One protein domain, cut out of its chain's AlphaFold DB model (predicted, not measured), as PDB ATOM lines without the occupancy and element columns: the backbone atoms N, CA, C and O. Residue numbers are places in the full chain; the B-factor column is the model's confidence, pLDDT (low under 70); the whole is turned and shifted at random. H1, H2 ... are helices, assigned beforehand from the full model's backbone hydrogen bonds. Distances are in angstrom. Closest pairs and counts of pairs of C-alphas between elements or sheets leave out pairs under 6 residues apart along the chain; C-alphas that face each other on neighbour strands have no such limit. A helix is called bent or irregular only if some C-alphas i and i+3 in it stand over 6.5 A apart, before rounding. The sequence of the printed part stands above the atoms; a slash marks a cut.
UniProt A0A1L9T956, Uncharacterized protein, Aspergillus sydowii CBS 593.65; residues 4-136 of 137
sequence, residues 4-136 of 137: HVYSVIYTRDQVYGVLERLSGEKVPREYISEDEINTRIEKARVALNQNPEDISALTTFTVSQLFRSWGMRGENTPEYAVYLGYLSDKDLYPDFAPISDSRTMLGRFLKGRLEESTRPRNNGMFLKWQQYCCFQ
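Overview. This is residues 4 to 136 of the 137 residues of an uncharacterized protein of Aspergillus sydowii CBS 593.65 (UniProt A0A1L9T956). This is a loose, open frame of helices with a helical hairpin, H2 and H3, at one corner, a steeply tilted pair, H1 and H6, at another, and the two short helices H4 and H5 toward a third. H7 touches no helix, and residues 115 to 131, of which 115 to 117 belong to H6 and 126 to 131 to H7, stand free. The printed part has 133 residues, with seven named helices, H1 to H7 in order along the chain, and no named strand; the class is all helix. The whole is loose, with a radius of gyration of the C-alphas of 18.5 A, and its outline is flat, 54 by 49 by 25 A.

Arrangement. Start with the longest helix by residues, H3, residues 55 to 72. It forms a helical hairpin with H2, residues 34 to 50: they touch, and their closest C-alphas, those of Ala 44 and Ala 57, are 4.8 A apart. Their lines stand at a shallow tilt of 29 degrees, opposite ways. Now look at H1, residues 12 to 23, which is only just apart from H3, at 8.1 A. H1 touches H6, residues 102 to 117, with residues 18 to 23 alone, and H6 meets that touch with residues 103 to 110 alone. The closest C-alphas of the two, those of Leu 22 and Gly 107, are 6.8 A apart. H1 and H6 run the same way at a steep tilt of 54 degrees. H4, residues 78 to 83, H5, residues 89 to 92, and H7, residues 126 to 134, touch no helix. In H1, H2, H3, H4, H6 and H7 every O i to N i+4 pair is within hydrogen-bond range, and H5 is too short for such a pair.

Along the chain. Find C-alpha 55 at (29.269, 22.343, -23.157); from there H3 runs 24.5 A to C-alpha 72. H3 is neither bent nor irregular, but only just: C-alphas 69 and 72 are 6.1 A apart. H2 measures 24.7 A and H6 22.5 A. H1 begins at C-alpha 12, (25.634, -4.056, -26.970), and measures 16.4 A. H4 and H5 are short, with 6 and 4 residues. H7 measures 12.4 A and ends at C-alpha 134, (30.708, 2.709, -20.986).

Size, cuts and confidence. The two C-alphas farthest apart, those of Gln 50 and Asp 95, are 53.7 A from each other. The printed part, residues 4 to 136, has no cut. The links H2 to H3, H3 to H4 and H4 to H5 are tight; H1 to H2, H5 to H6 and H6 to H7 are short, and no link is long. The mean pLDDT of the printed part is 81.5, but look at residues 99 to 100, 102 and 113 to 136, which are under 70; H7 has a mean of 34.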
ATOM      1  N   HIS A   4      37.437  -1.680 -45.215       93.69
ATOM      2  CA  HIS A   4      36.891  -1.795 -43.872       93.69
ATOM      3  C   HIS A   4      37.560  -2.979 -43.171       93.69
ATOM      4  O   HIS A   4      37.569  -4.083 -43.710       93.69
ATOM      5  N   VAL A   5      38.127  -2.736 -41.988       90.94
ATOM      6  CA  VAL A   5      38.884  -3.732 -41.221       90.94
ATOM      7  C   VAL A   5      38.204  -3.947 -39.880       90.94
ATOM      8  O   VAL A   5      38.004  -2.991 -39.130       90.94
ATOM      9  N   TYR A   6      37.884  -5.195 -39.548       88.06
ATOM     10  CA  TYR A   6      37.296  -5.538 -38.255       88.06
ATOM     11  C   TYR A   6      37.719  -6.934 -37.792       88.06
ATOM     12  O   TYR A   6      38.017  -7.823 -38.585       88.06
ATOM     13  N   SER A   7      37.760  -7.145 -36.478       86.25
ATOM     14  CA  SER A   7      38.097  -8.448 -35.892       86.25
ATOM     15  C   SER A   7      36.853  -9.226 -35.479       86.25
ATOM     16  O   SER A   7      36.698 -10.387 -35.846       86.25
ATOM     17  N   VAL A   8      35.970  -8.586 -34.715       84.00
ATOM     18  CA  VAL A   8      34.753  -9.172 -34.154       84.00
ATOM     19  C   VAL A   8      33.651  -8.120 -34.182       84.00
ATOM     20  O   VAL A   8      33.918  -6.938 -33.967       84.00
ATOM     21  N   ILE A   9      32.418  -8.558 -34.410       87.62
ATOM     22  CA  ILE A   9      31.224  -7.719 -34.331       87.62
ATOM     23  C   ILE A   9      30.454  -8.146 -33.090       87.62
ATOM     24  O   ILE A   9      30.223  -9.337 -32.885       87.62
ATOM     25  N   TYR A  10      30.056  -7.173 -32.276       87.12
ATOM     26  CA  TYR A  10      29.165  -7.405 -31.151       87.12
ATOM     27  C   TYR A  10      28.007  -6.424 -31.158       87.12
ATOM     28  O   TYR A  10      28.184  -5.235 -31.425       87.12
ATOM     29  N   THR A  11      26.840  -6.914 -30.754       88.25
ATOM     30  CA  THR A  11      25.776  -6.058 -30.239       88.25
ATOM     31  C   THR A  11      26.108  -5.609 -28.816       88.25
ATOM     32  O   THR A  11      26.892  -6.248 -28.104       88.25
ATOM     33  N   ARG A  12      25.475  -4.527 -28.354       84.75
ATOM     34  CA  ARG A  12      25.634  -4.056 -26.970       84.75
ATOM     35  C   ARG A  12      25.257  -5.138 -25.950       84.75
ATOM     36  O   ARG A  12      25.991  -5.346 -24.988       84.75
ATOM     37  N   ASP A  13      24.187  -5.887 -26.208       88.94
ATOM     38  CA  ASP A  13      23.767  -7.001 -25.352       88.94
ATOM     39  C   ASP A  13      24.825  -8.109 -25.267       88.94
ATOM     40  O   ASP A  13      25.048  -8.680 -24.198       88.94
ATOM     41  N   GLN A  14      25.527  -8.400 -26.368       89.06
ATOM     42  CA  GLN A  14      26.622  -9.372 -26.363       89.06
ATOM     43  C   GLN A  14      27.817  -8.877 -25.541       89.06
ATOM     44  O   GLN A  14      28.414  -9.668 -24.806       89.06
ATOM     45  N   VAL A  15      28.139  -7.579 -25.606       86.44
ATOM     46  CA  VAL A  15      29.172  -6.972 -24.751       86.44
ATOM     47  C   VAL A  15      28.783  -7.079 -23.277       86.44
ATOM     48  O   VAL A  15      29.592  -7.573 -22.489       86.44
ATOM     49  N   TYR A  16      27.549  -6.717 -22.903       87.50
ATOM     50  CA  TYR A  16      27.045  -6.907 -21.535       87.50
ATOM     51  C   TYR A  16      27.156  -8.370 -21.100       87.50
ATOM     52  O   TYR A  16      27.708  -8.649 -20.040       87.50
ATOM     53  N   GLY A  17      26.726  -9.320 -21.933       89.81
ATOM     54  CA  GLY A  17      26.830 -10.747 -21.623       89.81
ATOM     55  C   GLY A  17      28.269 -11.224 -21.401       89.81
ATOM     56  O   GLY A  17      28.516 -12.083 -20.552       89.81
ATOM     57  N   VAL A  18      29.244 -10.666 -22.126       86.56
ATOM     58  CA  VAL A  18      30.666 -10.962 -21.893       86.56
ATOM     59  C   VAL A  18      31.136 -10.364 -20.570       86.56
ATOM     60  O   VAL A  18      31.788 -11.073 -19.806       86.56
ATOM     61  N   LEU A  19      30.799  -9.105 -20.293       85.44
ATOM     62  CA  LEU A  19      31.198  -8.413 -19.069       85.44
ATOM     63  C   LEU A  19      30.614  -9.077 -17.820       85.44
ATOM     64  O   LEU A  19      31.380  -9.423 -16.930       85.44
ATOM     65  N   GLU A  20      29.305  -9.336 -17.792       89.94
ATOM     66  CA  GLU A  20      28.620 -10.003 -16.675       89.94
ATOM     67  C   GLU A  20      29.210 -11.385 -16.383       89.94
ATOM     68  O   GLU A  20      29.416 -11.763 -15.234       89.94
ATOM     69  N   ARG A  21      29.525 -12.158 -17.431       89.19
ATOM     70  CA  ARG A  21      30.145 -13.477 -17.270       89.19
ATOM     71  C   ARG A  21      31.556 -13.384 -16.694       89.19
ATOM     72  O   ARG A  21      31.945 -14.257 -15.928       89.19
ATOM     73  N   LEU A  22      32.334 -12.384 -17.106       85.94
ATOM     74  CA  LEU A  22      33.709 -12.208 -16.640       85.94
ATOM     75  C   LEU A  22      33.776 -11.608 -15.231       85.94
ATOM     76  O   LEU A  22      34.700 -11.939 -14.493       85.94
ATOM     77  N   SER A  23      32.837 -10.735 -14.859       84.69
ATOM     78  CA  SER A  23      32.790 -10.121 -13.527       84.69
ATOM     79  C   SER A  23      32.026 -10.954 -12.497       84.69
ATOM     80  O   SER A  23      32.283 -10.817 -11.307       84.69
ATOM     81  N   GLY A  24      31.088 -11.801 -12.933       89.12
ATOM     82  CA  GLY A  24      30.124 -12.472 -12.055       89.12
ATOM     83  C   GLY A  24      28.983 -11.560 -11.580       89.12
ATOM     84  O   GLY A  24      28.144 -11.991 -10.793       89.12
ATOM     85  N   GLU A  25      28.928 -10.314 -12.055       89.69
ATOM     86  CA  GLU A  25      27.928  -9.313 -11.671       89.69
ATOM     87  C   GLU A  25      26.802  -9.232 -12.709       89.69
ATOM     88  O   GLU A  25      26.993  -9.547 -13.885       89.69
ATOM     89  N   LYS A  26      25.621  -8.767 -12.288       90.50
ATOM     90  CA  LYS A  26      24.515  -8.424 -13.190       90.50
ATOM     91  C   LYS A  26      24.391  -6.919 -13.324       90.50
ATOM     92  O   LYS A  26      24.349  -6.219 -12.315       90.50
ATOM     93  N   VAL A  27      24.318  -6.439 -14.563       86.12
ATOM     94  CA  VAL A  27      24.230  -5.007 -14.850       86.12
ATOM     95  C   VAL A  27      22.777  -4.668 -15.197       86.12
ATOM     96  O   VAL A  27      22.221  -5.279 -16.115       86.12
ATOM     97  N   PRO A  28      22.126  -3.736 -14.475       88.75
ATOM     98  CA  PRO A  28      20.793  -3.278 -14.846       88.75
ATOM     99  C   PRO A  28      20.841  -2.610 -16.223       88.75
ATOM    100  O   PRO A  28      21.780  -1.879 -16.532       88.75
ATOM    101  N   ARG A  29      19.831  -2.883 -17.054       85.81
ATOM    102  CA  ARG A  29      19.748  -2.356 -18.420       85.81
ATOM    103  C   ARG A  29      18.684  -1.279 -18.487       85.81
ATOM    104  O   ARG A  29      17.540  -1.519 -18.109       85.81
ATOM    105  N   GLU A  30      19.068  -0.126 -19.011       86.75
ATOM    106  CA  GLU A  30      18.155   0.950 -19.368       86.75
ATOM    107  C   GLU A  30      18.122   1.047 -20.887       86.75
ATOM    108  O   GLU A  30      19.161   1.184 -21.525       86.75
ATOM    109  N   TYR A  31      16.931   0.944 -21.466       86.81
ATOM    110  CA  TYR A  31      16.744   1.053 -22.906       86.81
ATOM    111  C   TYR A  31      16.179   2.424 -23.239       86.81
ATOM    112  O   TYR A  31      15.293   2.925 -22.548       86.81
ATOM    113  N   ILE A  32      16.676   3.009 -24.324       87.00
ATOM    114  CA  ILE A  32      16.251   4.320 -24.806       87.00
ATOM    115  C   ILE A  32      15.639   4.132 -26.187       87.00
ATOM    116  O   ILE A  32      16.235   3.484 -27.047       87.00
ATOM    117  N   SER A  33      14.450   4.691 -26.395       91.69
ATOM    118  CA  SER A  33      13.778   4.644 -27.696       91.69
ATOM    119  C   SER A  33      14.418   5.606 -28.702       91.69
ATOM    120  O   SER A  33      15.051   6.596 -28.328       91.69
ATOM    121  N   GLU A  34      14.227   5.346 -29.996       91.38
ATOM    122  CA  GLU A  34      14.688   6.263 -31.044       91.38
ATOM    123  C   GLU A  34      14.028   7.648 -30.922       91.38
ATOM    124  O   GLU A  34      14.715   8.663 -31.041       91.38
ATOM    125  N   ASP A  35      12.734   7.705 -30.594       95.38
ATOM    126  CA  ASP A  35      12.001   8.961 -30.376       95.38
ATOM    127  C   ASP A  35      12.585   9.785 -29.226       95.38
ATOM    128  O   ASP A  35      12.710  11.013 -29.315       95.38
ATOM    129  N   GLU A  36      12.998   9.121 -28.147       95.38
ATOM    130  CA  GLU A  36      13.650   9.788 -27.028       95.38
ATOM    131  C   GLU A  36      15.029  10.331 -27.424       95.38
ATOM    132  O   GLU A  36      15.350  11.477 -27.100       95.38
ATOM    133  N   ILE A  37      15.828   9.564 -28.176       95.12
ATOM    134  CA  ILE A  37      17.118  10.033 -28.703       95.12
ATOM    135  C   ILE A  37      16.916  11.242 -29.625       95.12
ATOM    136  O   ILE A  37      17.600  12.255 -29.463       95.12
ATOM    137  N   ASN A  38      15.946  11.183 -30.540       96.75
ATOM    138  CA  ASN A  38      15.600  12.297 -31.425       96.75
ATOM    139  C   ASN A  38      15.178  13.536 -30.623       96.75
ATOM    140  O   ASN A  38      15.655  14.638 -30.887       96.75
ATOM    141  N   THR A  39      14.377  13.355 -29.575       98.00
ATOM    142  CA  THR A  39      13.984  14.444 -28.670       98.00
ATOM    143  C   THR A  39      15.192  15.074 -27.968       98.00
ATOM    144  O   THR A  39      15.269  16.299 -27.851       98.00
ATOM    145  N   ARG A  40      16.154  14.265 -27.500       97.19
ATOM    146  CA  ARG A  40      17.395  14.755 -26.872       97.19
ATOM    147  C   ARG A  40      18.237  15.568 -27.855       97.19
ATOM    148  O   ARG A  40      18.706  16.645 -27.489       97.19
ATOM    149  N   ILE A  41      18.381  15.089 -29.093       98.06
ATOM    150  CA  ILE A  41      19.100  15.786 -30.171       98.06
ATOM    151  C   ILE A  41      18.469  17.155 -30.429       98.06
ATOM    152  O   ILE A  41      19.171  18.164 -30.449       98.06
ATOM    153  N   GLU A  42      17.147  17.202 -30.579       98.62
ATOM    154  CA  GLU A  42      16.428  18.435 -30.892       98.62
ATOM    155  C   GLU A  42      16.519  19.476 -29.778       98.62
ATOM    156  O   GLU A  42      16.845  20.637 -30.033       98.62
ATOM    157  N   LYS A  43      16.325  19.063 -28.522       98.38
ATOM    158  CA  LYS A  43      16.476  19.959 -27.366       98.38
ATOM    159  C   LYS A  43      17.896  20.513 -27.256       98.38
ATOM    160  O   LYS A  43      18.068  21.715 -27.060       98.38
ATOM    161  N   ALA A  44      18.904  19.657 -27.415       98.31
ATOM    162  CA  ALA A  44      20.301  20.071 -27.356       98.31
ATOM    163  C   ALA A  44      20.664  21.024 -28.508       98.31
ATOM    164  O   ALA A  44      21.362  22.011 -28.293       98.31
ATOM    165  N   ARG A  45      20.124  20.791 -29.710       98.44
ATOM    166  CA  ARG A  45      20.283  21.684 -30.865       98.44
ATOM    167  C   ARG A  45      19.695  23.071 -30.608       98.44
ATOM    168  O   ARG A  45      20.342  24.066 -30.914       98.44
ATOM    169  N   VAL A  46      18.491  23.149 -30.036       98.56
ATOM    170  CA  VAL A  46      17.865  24.434 -29.674       98.56
ATOM    171  C   VAL A  46      18.716  25.190 -28.651       98.56
ATOM    172  O   VAL A  46      18.949  26.382 -28.836       98.56
ATOM    173  N   ALA A  47      19.225  24.506 -27.623       98.19
ATOM    174  CA  ALA A  47      20.098  25.116 -26.620       98.19
ATOM    175  C   ALA A  47      21.409  25.645 -27.234       98.19
ATOM    176  O   ALA A  47      21.787  26.783 -26.972       98.19
ATOM    177  N   LEU A  48      22.049  24.879 -28.123       98.38
ATOM    178  CA  LEU A  48      23.264  25.309 -28.827       98.38
ATOM    179  C   LEU A  48      23.034  26.494 -29.769       98.38
ATOM    180  O   LEU A  48      23.910  27.341 -29.911       98.38
ATOM    181  N   ASN A  49      21.858  26.588 -30.395       98.25
ATOM    182  CA  ASN A  49      21.509  27.752 -31.214       98.25
ATOM    183  C   ASN A  49      21.368  29.032 -30.374       98.25
ATOM    184  O   ASN A  49      21.578  30.124 -30.895       98.25
ATOM    185  N   GLN A  50      20.995  28.910 -29.096       98.06
ATOM    186  CA  GLN A  50      20.906  30.036 -28.162       98.06
ATOM    187  C   GLN A  50      22.266  30.370 -27.541       98.06
ATOM    188  O   GLN A  50      22.603  31.543 -27.395       98.06
ATOM    189  N   ASN A  51      23.041  29.345 -27.184       97.69
ATOM    190  CA  ASN A  51      24.385  29.474 -26.642       97.69
ATOM    191  C   ASN A  51      25.312  28.393 -27.229       97.69
ATOM    192  O   ASN A  51      25.348  27.270 -26.717       97.69
ATOM    193  N   PRO A  52      26.112  28.729 -28.256       97.12
ATOM    194  CA  PRO A  52      27.048  27.786 -28.865       97.12
ATOM    195  C   PRO A  52      28.137  27.262 -27.916       97.12
ATOM    196  O   PRO A  52      28.732  26.222 -28.195       97.12
ATOM    197  N   GLU A  53      28.402  27.954 -26.801       97.56
ATOM    198  CA  GLU A  53      29.409  27.566 -25.803       97.56
ATOM    199  C   GLU A  53      28.838  26.688 -24.671       97.56
ATOM    200  O   GLU A  53      29.557  26.333 -23.736       97.56
ATOM    201  N   ASP A  54      27.557  26.297 -24.734       97.06
ATOM    202  CA  ASP A  54      26.969  25.361 -23.770       97.06
ATOM    203  C   ASP A  54      27.550  23.946 -23.951       97.06
ATOM    204  O   ASP A  54      27.090  23.130 -24.755       97.06
ATOM    205  N   ILE A  55      28.569  23.634 -23.149       95.69
ATOM    206  CA  ILE A  55      29.269  22.343 -23.157       95.69
ATOM    207  C   ILE A  55      28.339  21.167 -22.821       95.69
ATOM    208  O   ILE A  55      28.529  20.060 -23.336       95.69
ATOM    209  N   SER A  56      27.324  21.376 -21.978       94.38
ATOM    210  CA  SER A  56      26.371  20.323 -21.614       94.38
ATOM    211  C   SER A  56      25.458  19.990 -22.793       94.38
ATOM    212  O   SER A  56      25.258  18.813 -23.122       94.38
ATOM    213  N   ALA A  57      24.957  21.018 -23.482       95.88
ATOM    214  CA  ALA A  57      24.185  20.853 -24.706       95.88
ATOM    215  C   ALA A  57      25.036  20.224 -25.821       95.88
ATOM    216  O   ALA A  57      24.584  19.278 -26.463       95.88
ATOM    217  N   LEU A  58      26.293  20.648 -25.988       96.69
ATOM    218  CA  LEU A  58      27.219  20.069 -26.968       96.69
ATOM    219  C   LEU A  58      27.473  18.580 -26.715       96.69
ATOM    220  O   LEU A  58      27.427  17.769 -27.645       96.69
ATOM    221  N   THR A  59      27.705  18.214 -25.453       95.06
ATOM    222  CA  THR A  59      27.904  16.817 -25.045       95.06
ATOM    223  C   THR A  59      26.651  15.997 -25.340       95.06
ATOM    224  O   THR A  59      26.734  14.964 -26.003       95.06
ATOM    225  N   THR A  60      25.479  16.484 -24.925       94.88
ATOM    226  CA  THR A  60      24.196  15.800 -25.152       94.88
ATOM    227  C   THR A  60      23.914  15.615 -26.640       94.88
ATOM    228  O   THR A  60      23.536  14.519 -27.060       94.88
ATOM    229  N   PHE A  61      24.130  16.658 -27.443       96.69
ATOM    230  CA  PHE A  61      23.936  16.629 -28.889       96.69
ATOM    231  C   PHE A  61      24.840  15.580 -29.541       96.69
ATOM    232  O   PHE A  61      24.357  14.689 -30.239       96.69
ATOM    233  N   THR A  62      26.141  15.633 -29.254       95.12
ATOM    234  CA  THR A  62      27.143  14.754 -29.872       95.12
ATOM    235  C   THR A  62      26.938  13.292 -29.478       95.12
ATOM    236  O   THR A  62      26.930  12.416 -30.341       95.12
ATOM    237  N   VAL A  63      26.710  13.018 -28.189       92.94
ATOM    238  CA  VAL A  63      26.499  11.655 -27.677       92.94
ATOM    239  C   VAL A  63      25.194  11.057 -28.209       92.94
ATOM    240  O   VAL A  63      25.180   9.910 -28.647       92.94
ATOM    241  N   SER A  64      24.107  11.833 -28.251       94.88
ATOM    242  CA  SER A  64      22.819  11.344 -28.766       94.88
ATOM    243  C   SER A  64      22.877  11.060 -30.272       94.88
ATOM    244  O   SER A  64      22.371  10.034 -30.726       94.88
ATOM    245  N   GLN A  65      23.549  11.918 -31.048       95.12
ATOM    246  CA  GLN A  65      23.794  11.686 -32.477       95.12
ATOM    247  C   GLN A  65      24.640  10.425 -32.703       95.12
ATOM    248  O   GLN A  65      24.313   9.615 -33.574       95.12
ATOM    249  N   LEU A  66      25.682  10.219 -31.890       92.12
ATOM    250  CA  LEU A  66      26.501   9.009 -31.929       92.12
ATOM    251  C   LEU A  66      25.663   7.763 -31.625       92.12
ATOM    252  O   LEU A  66      25.726   6.802 -32.384       92.12
ATOM    253  N   PHE A  67      24.839   7.769 -30.574       90.50
ATOM    254  CA  PHE A  67      23.985   6.625 -30.241       90.50
ATOM    255  C   PHE A  67      22.949   6.313 -31.315       90.50
ATOM    256  O   PHE A  67      22.712   5.143 -31.598       90.50
ATOM    257  N   ARG A  68      22.378   7.327 -31.966       93.00
ATOM    258  CA  ARG A  68      21.472   7.117 -33.097       93.00
ATOM    259  C   ARG A  68      22.187   6.508 -34.306       93.00
ATOM    260  O   ARG A  68      21.673   5.582 -34.926       93.00
ATOM    261  N   SER A  69      23.367   7.022 -34.649       90.88
ATOM    262  CA  SER A  69      24.195   6.520 -35.754       90.88
ATOM    263  C   SER A  69      24.640   5.076 -35.520       90.88
ATOM    264  O   SER A  69      24.366   4.185 -36.324       90.88
ATOM    265  N   TRP A  70      25.282   4.844 -34.380       87.25
ATOM    266  CA  TRP A  70      25.902   3.576 -34.038       87.25
ATOM    267  C   TRP A  70      24.891   2.538 -33.549       87.25
ATOM    268  O   TRP A  70      24.864   1.418 -34.048       87.25
ATOM    269  N   GLY A  71      24.068   2.898 -32.563       83.12
ATOM    270  CA  GLY A  71      23.219   1.957 -31.832       83.12
ATOM    271  C   GLY A  71      21.891   1.631 -32.510       83.12
ATOM    272  O   GLY A  71      21.380   0.540 -32.293       83.12
ATOM    273  N   MET A  72      21.347   2.547 -33.319       85.12
ATOM    274  CA  MET A  72      20.057   2.346 -33.997       85.12
ATOM    275  C   MET A  72      20.233   2.062 -35.488       85.12
ATOM    276  O   MET A  72      19.733   1.064 -35.996       85.12
ATOM    277  N   ARG A  73      20.973   2.920 -36.200       89.19
ATOM    278  CA  ARG A  73      21.132   2.804 -37.661       89.19
ATOM    279  C   ARG A  73      22.219   1.822 -38.098       89.19
ATOM    280  O   ARG A  73      22.245   1.450 -39.265       89.19
ATOM    281  N   GLY A  74      23.109   1.410 -37.190       89.38
ATOM    282  CA  GLY A  74      24.157   0.429 -37.481       89.38
ATOM    283  C   GLY A  74      25.191   0.913 -38.501       89.38
ATOM    284  O   GLY A  74      25.726   0.111 -39.263       89.38
ATOM    285  N   GLU A  75      25.496   2.215 -38.535       89.94
ATOM    286  CA  GLU A  75      26.391   2.800 -39.553       89.94
ATOM    287  C   GLU A  75      27.857   2.332 -39.441       89.94
ATOM    288  O   GLU A  75      28.673   2.625 -40.312       89.94
ATOM    289  N   ASN A  76      28.204   1.593 -38.387       88.94
ATOM    290  CA  ASN A  76      29.527   1.007 -38.167       88.94
ATOM    291  C   ASN A  76      29.594  -0.505 -38.479       88.94
ATOM    292  O   ASN A  76      30.560  -1.164 -38.092       88.94
ATOM    293  N   THR A  77      28.555  -1.072 -39.086       92.38
ATOM    294  CA  THR A  77      28.487  -2.504 -39.397       92.38
ATOM    295  C   THR A  77      29.189  -2.819 -40.724       92.38
ATOM    296  O   THR A  77      29.237  -1.958 -41.612       92.38
ATOM    297  N   PRO A  78      29.736  -4.037 -40.914       93.94
ATOM    298  CA  PRO A  78      30.293  -4.422 -42.209       93.94
ATOM    299  C   PRO A  78      29.260  -4.363 -43.337       93.94
ATOM    300  O   PRO A  78      29.615  -4.005 -44.455       93.94
ATOM    301  N   GLU A  79      27.987  -4.649 -43.060       92.12
ATOM    302  CA  GLU A  79      26.895  -4.536 -44.029       92.12
ATOM    303  C   GLU A  79      26.763  -3.094 -44.537       92.12
ATOM    304  O   GLU A  79      26.647  -2.861 -45.743       92.12
ATOM    305  N   TYR A  80      26.861  -2.111 -43.635       93.69
ATOM    306  CA  TYR A  80      26.856  -0.701 -44.014       93.69
ATOM    307  C   TYR A  80      28.125  -0.304 -44.782       93.69
ATOM    308  O   TYR A  80      28.061   0.471 -45.738       93.69
ATOM    309  N   ALA A  81      29.283  -0.870 -44.431       94.56
ATOM    310  CA  ALA A  81      30.522  -0.659 -45.179       94.56
ATOM    311  C   ALA A  81      30.422  -1.187 -46.624       94.56
ATOM    312  O   ALA A  81      30.832  -0.492 -47.559       94.56
ATOM    313  N   VAL A  82      29.819  -2.364 -46.823       94.19
ATOM    314  CA  VAL A  82      29.535  -2.937 -48.151       94.19
ATOM    315  C   VAL A  82      28.589  -2.033 -48.938       94.19
ATOM    316  O   VAL A  82      28.873  -1.718 -50.093       94.19
ATOM    317  N   TYR A  83      27.512  -1.544 -48.312       94.62
ATOM    318  CA  TYR A  83      26.594  -0.580 -48.929       94.62
ATOM    319  C   TYR A  83      27.315   0.689 -49.423       94.62
ATOM    320  O   TYR A  83      27.013   1.198 -50.500       94.62
ATOM    321  N   LEU A  84      28.319   1.169 -48.683       95.44
ATOM    322  CA  LEU A  84      29.146   2.320 -49.070       95.44
ATOM    323  C   LEU A  84      30.258   1.990 -50.090       95.44
ATOM    324  O   LEU A  84      31.044   2.877 -50.438       95.44
ATOM    325  N   GLY A  85      30.357   0.742 -50.554       96.25
ATOM    326  CA  GLY A  85      31.347   0.294 -51.536       96.25
ATOM    327  C   GLY A  85      32.754   0.069 -50.970       96.25
ATOM    328  O   GLY A  85      33.736   0.198 -51.705       96.25
ATOM    329  N   TYR A  86      32.884  -0.215 -49.671       96.94
ATOM    330  CA  TYR A  86      34.162  -0.616 -49.076       96.94
ATOM    331  C   TYR A  86      34.460  -2.081 -49.398       96.94
ATOM    332  O   TYR A  86      33.558  -2.913 -49.456       96.94
ATOM    333  N   LEU A  87      35.745  -2.401 -49.550       96.00
ATOM    334  CA  LEU A  87      36.212  -3.786 -49.579       96.00
ATOM    335  C   LEU A  87      36.401  -4.308 -48.153       96.00
ATOM    336  O   LEU A  87      36.839  -3.562 -47.273       96.00
ATOM    337  N   SER A  88      36.104  -5.585 -47.940       93.38
ATOM    338  CA  SER A  88      36.332  -6.261 -46.664       93.38
ATOM    339  C   SER A  88      37.798  -6.670 -46.523       93.38
ATOM    340  O   SER A  88      38.391  -7.212 -47.458       93.38
ATOM    341  N   ASP A  89      38.381  -6.485 -45.337       91.44
ATOM    342  CA  ASP A  89      39.682  -7.069 -45.000       91.44
ATOM    343  C   ASP A  89      39.675  -8.598 -45.107       91.44
ATOM    344  O   ASP A  89      40.698  -9.184 -45.442       91.44
ATOM    345  N   LYS A  90      38.516  -9.230 -44.885       91.19
ATOM    346  CA  LYS A  90      38.345 -10.686 -44.988       91.19
ATOM    347  C   LYS A  90      38.474 -11.205 -46.415       91.19
ATOM    348  O   LYS A  90      38.973 -12.307 -46.602       91.19
ATOM    349  N   ASP A  91      38.073 -10.404 -47.401       93.12
ATOM    350  CA  ASP A  91      38.195 -10.774 -48.814       93.12
ATOM    351  C   ASP A  91      39.621 -10.533 -49.319       93.12
ATOM    352  O   ASP A  91      40.151 -11.302 -50.118       93.12
ATOM    353  N   LEU A  92      40.255  -9.458 -48.841       94.12
ATOM    354  CA  LEU A  92      41.607  -9.073 -49.244       94.12
ATOM    355  C   LEU A  92      42.696  -9.911 -48.565       94.12
ATOM    356  O   LEU A  92      43.736 -10.171 -49.167       94.12
ATOM    357  N   TYR A  93      42.468 -10.310 -47.315       93.19
ATOM    358  CA  TYR A  93      43.430 -11.001 -46.462       93.19
ATOM    359  C   TYR A  93      42.736 -12.116 -45.662       93.19
ATOM    360  O   TYR A  93      42.616 -12.016 -44.438       93.19
ATOM    361  N   PRO A  94      42.283 -13.198 -46.319       91.69
ATOM    362  CA  PRO A  94      41.517 -14.263 -45.663       91.69
ATOM    363  C   PRO A  94      42.298 -14.982 -44.554       91.69
ATOM    364  O   PRO A  94      41.706 -15.445 -43.582       91.69
ATOM    365  N   ASP A  95      43.629 -15.015 -44.658       92.06
ATOM    366  CA  ASP A  95      44.509 -15.655 -43.674       92.06
ATOM    367  C   ASP A  95      44.888 -14.727 -42.503       92.06
ATOM    368  O   ASP A  95      45.615 -15.124 -41.587       92.06
ATOM    369  N   PHE A  96      44.431 -13.469 -42.511       87.06
ATOM    370  CA  PHE A  96      44.741 -12.519 -41.449       87.06
ATOM    371  C   PHE A  96      43.952 -12.833 -40.171       87.06
ATOM    372  O   PHE A  96      42.740 -12.613 -40.078       87.06
ATOM    373  N   ALA A  97      44.669 -13.283 -39.142       80.50
ATOM    374  CA  ALA A  97      44.133 -13.492 -37.803       80.50
ATOM    375  C   ALA A  97      44.395 -12.262 -36.903       80.50
ATOM    376  O   ALA A  97      45.552 -11.889 -36.695       80.50
ATOM    377  N   PRO A  98      43.357 -11.632 -36.318       75.62
ATOM    378  CA  PRO A  98      43.537 -10.536 -35.367       75.62
ATOM    379  C   PRO A  98      44.339 -10.959 -34.124       75.62
ATOM    380  O   PRO A  98      44.150 -12.050 -33.596       75.62
ATOM    381  N   ILE A  99      45.178 -10.048 -33.608       68.88
ATOM    382  CA  ILE A  99      46.142 -10.286 -32.505       68.88
ATOM    383  C   ILE A  99      45.477 -10.764 -31.201       68.88
ATOM    384  O   ILE A  99      46.107 -11.433 -30.381       68.88
ATOM    385  N   SER A 100      44.209 -10.430 -30.977       67.31
ATOM    386  CA  SER A 100      43.474 -10.891 -29.802       67.31
ATOM    387  C   SER A 100      41.993 -11.012 -30.093       67.31
ATOM    388  O   SER A 100      41.390 -10.088 -30.644       67.31
ATOM    389  N   ASP A 101      41.390 -12.108 -29.636       71.56
ATOM    390  CA  ASP A 101      39.942 -12.187 -29.559       71.56
ATOM    391  C   ASP A 101      39.417 -11.164 -28.534       71.56
ATOM    392  O   ASP A 101      40.073 -10.804 -27.550       71.56
ATOM    393  N   SER A 102      38.215 -10.666 -28.776       69.75
ATOM    394  CA  SER A 102      37.611  -9.588 -27.997       69.75
ATOM    395  C   SER A 102      37.354  -9.946 -26.524       69.75
ATOM    396  O   SER A 102      37.342  -9.051 -25.678       69.75
ATOM    397  N   ARG A 103      37.226 -11.234 -26.168       71.88
ATOM    398  CA  ARG A 103      37.114 -11.673 -24.764       71.88
ATOM    399  C   ARG A 103      38.449 -11.534 -24.049       71.88
ATOM    400  O   ARG A 103      38.467 -11.100 -22.902       71.88
ATOM    401  N   THR A 104      39.554 -11.837 -24.729       76.25
ATOM    402  CA  THR A 104      40.905 -11.622 -24.196       76.25
ATOM    403  C   THR A 104      41.146 -10.139 -23.892       76.25
ATOM    404  O   THR A 104      41.657  -9.815 -22.817       76.25
ATOM    405  N   MET A 105      40.726  -9.222 -24.773       76.44
ATOM    406  CA  MET A 105      40.793  -7.780 -24.487       76.44
ATOM    407  C   MET A 105      39.927  -7.373 -23.289       76.44
ATOM    408  O   MET A 105      40.427  -6.718 -22.376       76.44
ATOM    409  N   LEU A 106      38.654  -7.780 -23.258       76.44
ATOM    410  CA  LEU A 106      37.736  -7.430 -22.166       76.44
ATOM    411  C   LEU A 106      38.184  -8.013 -20.817       76.44
ATOM    412  O   LEU A 106      38.102  -7.337 -19.794       76.44
ATOM    413  N   GLY A 107      38.729  -9.231 -20.806       79.44
ATOM    414  CA  GLY A 107      39.304  -9.845 -19.611       79.44
ATOM    415  C   GLY A 107      40.520  -9.081 -19.085       79.44
ATOM    416  O   GLY A 107      40.616  -8.838 -17.883       79.44
ATOM    417  N   ARG A 108      41.423  -8.634 -19.972       79.56
ATOM    418  CA  ARG A 108      42.559  -7.771 -19.593       79.56
ATOM    419  C   ARG A 108      42.089  -6.441 -19.015       79.56
ATOM    420  O   ARG A 108      42.629  -6.006 -18.003       79.56
ATOM    421  N   PHE A 109      41.074  -5.828 -19.624       78.38
ATOM    422  CA  PHE A 109      40.478  -4.592 -19.121       78.38
ATOM    423  C   PHE A 109      39.905  -4.773 -17.711       78.38
ATOM    424  O   PHE A 109      40.246  -4.014 -16.808       78.38
ATOM    425  N   LEU A 110      39.088  -5.808 -17.493       76.75
ATOM    426  CA  LEU A 110      38.497  -6.080 -16.181       76.75
ATOM    427  C   LEU A 110      39.563  -6.365 -15.124       76.75
ATOM    428  O   LEU A 110      39.483  -5.822 -14.025       76.75
ATOM    429  N   LYS A 111      40.588  -7.149 -15.467       75.62
ATOM    430  CA  LYS A 111      41.719  -7.404 -14.573       75.62
ATOM    431  C   LYS A 111      42.446  -6.108 -14.195       75.62
ATOM    432  O   LYS A 111      42.650  -5.859 -13.012       75.62
ATOM    433  N   GLY A 112      42.756  -5.256 -15.174       77.25
ATOM    434  CA  GLY A 112      43.380  -3.953 -14.929       77.25
ATOM    435  C   GLY A 112      42.515  -3.028 -14.065       77.25
ATOM    436  O   GLY A 112      43.031  -2.366 -13.169       77.25
ATOM    437  N   ARG A 113      41.189  -3.035 -14.260       67.44
ATOM    438  CA  ARG A 113      40.241  -2.271 -13.432       67.44
ATOM    439  C   ARG A 113      40.223  -2.752 -11.982       67.44
ATOM    440  O   ARG A 113      40.174  -1.929 -11.071       67.44
ATOM    441  N   LEU A 114      40.246  -4.067 -11.760       60.66
ATOM    442  CA  LEU A 114      40.326  -4.636 -10.414       60.66
ATOM    443  C   LEU A 114      41.623  -4.191  -9.727       60.66
ATOM    444  O   LEU A 114      41.573  -3.704  -8.601       60.66
ATOM    445  N   GLU A 115      42.755  -4.243 -10.427       64.88
ATOM    446  CA  GLU A 115      44.047  -3.771  -9.917       64.88
ATOM    447  C   GLU A 115      44.039  -2.258  -9.611       64.88
ATOM    448  O   GLU A 115      44.519  -1.839  -8.559       64.88
ATOM    449  N   GLU A 116      43.439  -1.424 -10.465       60.88
ATOM    450  CA  GLU A 116      43.299   0.021 -10.233       60.88
ATOM    451  C   GLU A 116      42.375   0.347  -9.049       60.88
ATOM    452  O   GLU A 116      42.686   1.232  -8.255       60.88
ATOM    453  N   SER A 117      41.278  -0.398  -8.874       56.97
ATOM    454  CA  SER A 117      40.328  -0.193  -7.769       56.97
ATOM    455  C   SER A 117      40.948  -0.383  -6.380       56.97
ATOM    456  O   SER A 117      40.450   0.174  -5.403       56.97
ATOM    457  N   THR A 118      42.058  -1.123  -6.299       54.03
ATOM    458  CA  THR A 118      42.807  -1.358  -5.056       54.03
ATOM    459  C   THR A 118      43.819  -0.255  -4.726       54.03
ATOM    460  O   THR A 118      44.399  -0.263  -3.641       54.03
ATOM    461  N   ARG A 119      44.032   0.722  -5.622       50.28
ATOM    462  CA  ARG A 119      44.946   1.853  -5.401       50.28
ATOM    463  C   ARG A 119      44.217   3.033  -4.735       50.28
ATOM    464  O   ARG A 119      43.072   3.321  -5.088       50.28
ATOM    465  N   PRO A 120      44.860   3.772  -3.809       47.09
ATOM    466  CA  PRO A 120      44.273   4.985  -3.240       47.09
ATOM    467  C   PRO A 120      44.047   6.034  -4.343       47.09
ATOM    468  O   PRO A 120      44.980   6.440  -5.035       47.09
ATOM    469  N   ARG A 121      42.786   6.444  -4.542       54.12
ATOM    470  CA  ARG A 121      42.368   7.324  -5.646       54.12
ATOM    471  C   ARG A 121      42.619   8.802  -5.329       54.12
ATOM    472  O   ARG A 121      41.910   9.372  -4.508       54.12
ATOM    473  N   ASN A 122      43.522   9.439  -6.076       47.25
ATOM    474  CA  ASN A 122      43.562  10.893  -6.279       47.25
ATOM    475  C   ASN A 122      43.258  11.185  -7.759       47.25
ATOM    476  O   ASN A 122      44.146  11.022  -8.589       47.25
ATOM    477  N   ASN A 123      42.005  11.546  -8.079       42.97
ATOM    478  CA  ASN A 123      41.578  12.472  -9.156       42.97
ATOM    479  C   ASN A 123      40.141  12.188  -9.638       42.97
ATOM    480  O   ASN A 123      39.834  11.137 -10.195       42.97
ATOM    481  N   GLY A 124      39.260  13.179  -9.468       39.78
ATOM    482  CA  GLY A 124      37.816  13.096  -9.729       39.78
ATOM    483  C   GLY A 124      37.361  13.280 -11.183       39.78
ATOM    484  O   GLY A 124      36.159  13.284 -11.433       39.78
ATOM    485  N   MET A 125      38.269  13.434 -12.153       39.59
ATOM    486  CA  MET A 125      37.892  13.770 -13.536       39.59
ATOM    487  C   MET A 125      37.754  12.544 -14.456       39.59
ATOM    488  O   MET A 125      36.891  12.531 -15.329       39.59
ATOM    489  N   PHE A 126      38.533  11.480 -14.232       36.94
ATOM    490  CA  PHE A 126      38.563  10.295 -15.107       36.94
ATOM    491  C   PHE A 126      37.334   9.379 -14.927       36.94
ATOM    492  O   PHE A 126      36.828   8.796 -15.885       36.94
ATOM    493  N   LEU A 127      36.795   9.318 -13.703       37.97
ATOM    494  CA  LEU A 127      35.635   8.489 -13.349       37.97
ATOM    495  C   LEU A 127      34.320   8.978 -13.971       37.97
ATOM    496  O   LEU A 127      33.483   8.154 -14.329       37.97
ATOM    497  N   LYS A 128      34.148  10.294 -14.163       34.38
ATOM    498  CA  LYS A 128      32.951  10.827 -14.833       34.38
ATOM    499  C   LYS A 128      32.904  10.422 -16.309       34.38
ATOM    500  O   LYS A 128      31.855  10.006 -16.780       34.38
ATOM    501  N   TRP A 129      34.030  10.462 -17.019       29.98
ATOM    502  CA  TRP A 129      34.082  10.112 -18.446       29.98
ATOM    503  C   TRP A 129      33.819   8.626 -18.727       29.98
ATOM    504  O   TRP A 129      33.121   8.300 -19.686       29.98
ATOM    505  N   GLN A 130      34.312   7.715 -17.880       31.92
ATOM    506  CA  GLN A 130      34.037   6.279 -18.032       31.92
ATOM    507  C   GLN A 130      32.554   5.937 -17.845       31.92
ATOM    508  O   GLN A 130      32.044   5.046 -18.522       31.92
ATOM    509  N   GLN A 131      31.844   6.656 -16.974       33.38
ATOM    510  CA  GLN A 131      30.425   6.409 -16.723       33.38
ATOM    511  C   GLN A 131      29.548   6.813 -17.924       33.38
ATOM    512  O   GLN A 131      28.632   6.073 -18.277       33.38
ATOM    513  N   TYR A 132      29.904   7.899 -18.623       37.88
ATOM    514  CA  TYR A 132      29.206   8.348 -19.836       37.88
ATOM    515  C   TYR A 132      29.528   7.520 -21.091       37.88
ATOM    516  O   TYR A 132      28.643   7.312 -21.915       37.88
ATOM    517  N   CYS A 133      30.762   7.027 -21.253       33.34
ATOM    518  CA  CYS A 133      31.144   6.259 -22.447       33.34
ATOM    519  C   CYS A 133      30.885   4.748 -22.345       33.34
ATOM    520  O   CYS A 133      30.792   4.099 -23.384       33.34
ATOM    521  N   CYS A 134      30.808   4.167 -21.140       34.19
ATOM    522  CA  CYS A 134      30.708   2.709 -20.986       34.19
ATOM    523  C   CYS A 134      29.395   2.189 -20.383       34.19
ATOM    524  O   CYS A 134      29.144   1.000 -20.551       34.19
ATOM    525  N   PHE A 135      28.571   2.995 -19.696       33.06
ATOM    526  CA  PHE A 135      27.492   2.421 -18.866       33.06
ATOM    527  C   PHE A 135      26.173   3.198 -18.794       33.06
ATOM    528  O   PHE A 135      25.304   2.827 -18.013       33.06
ATOM    529  N   GLN A 136      25.975   4.238 -19.600       31.00
ATOM    530  CA  GLN A 136      24.663   4.880 -19.721       31.00
ATOM    531  C   GLN A 136      24.216   4.874 -21.174       31.00
ATOM    532  O   GLN A 136      24.331   5.891 -21.853       31.00
TER     533      GLN A 136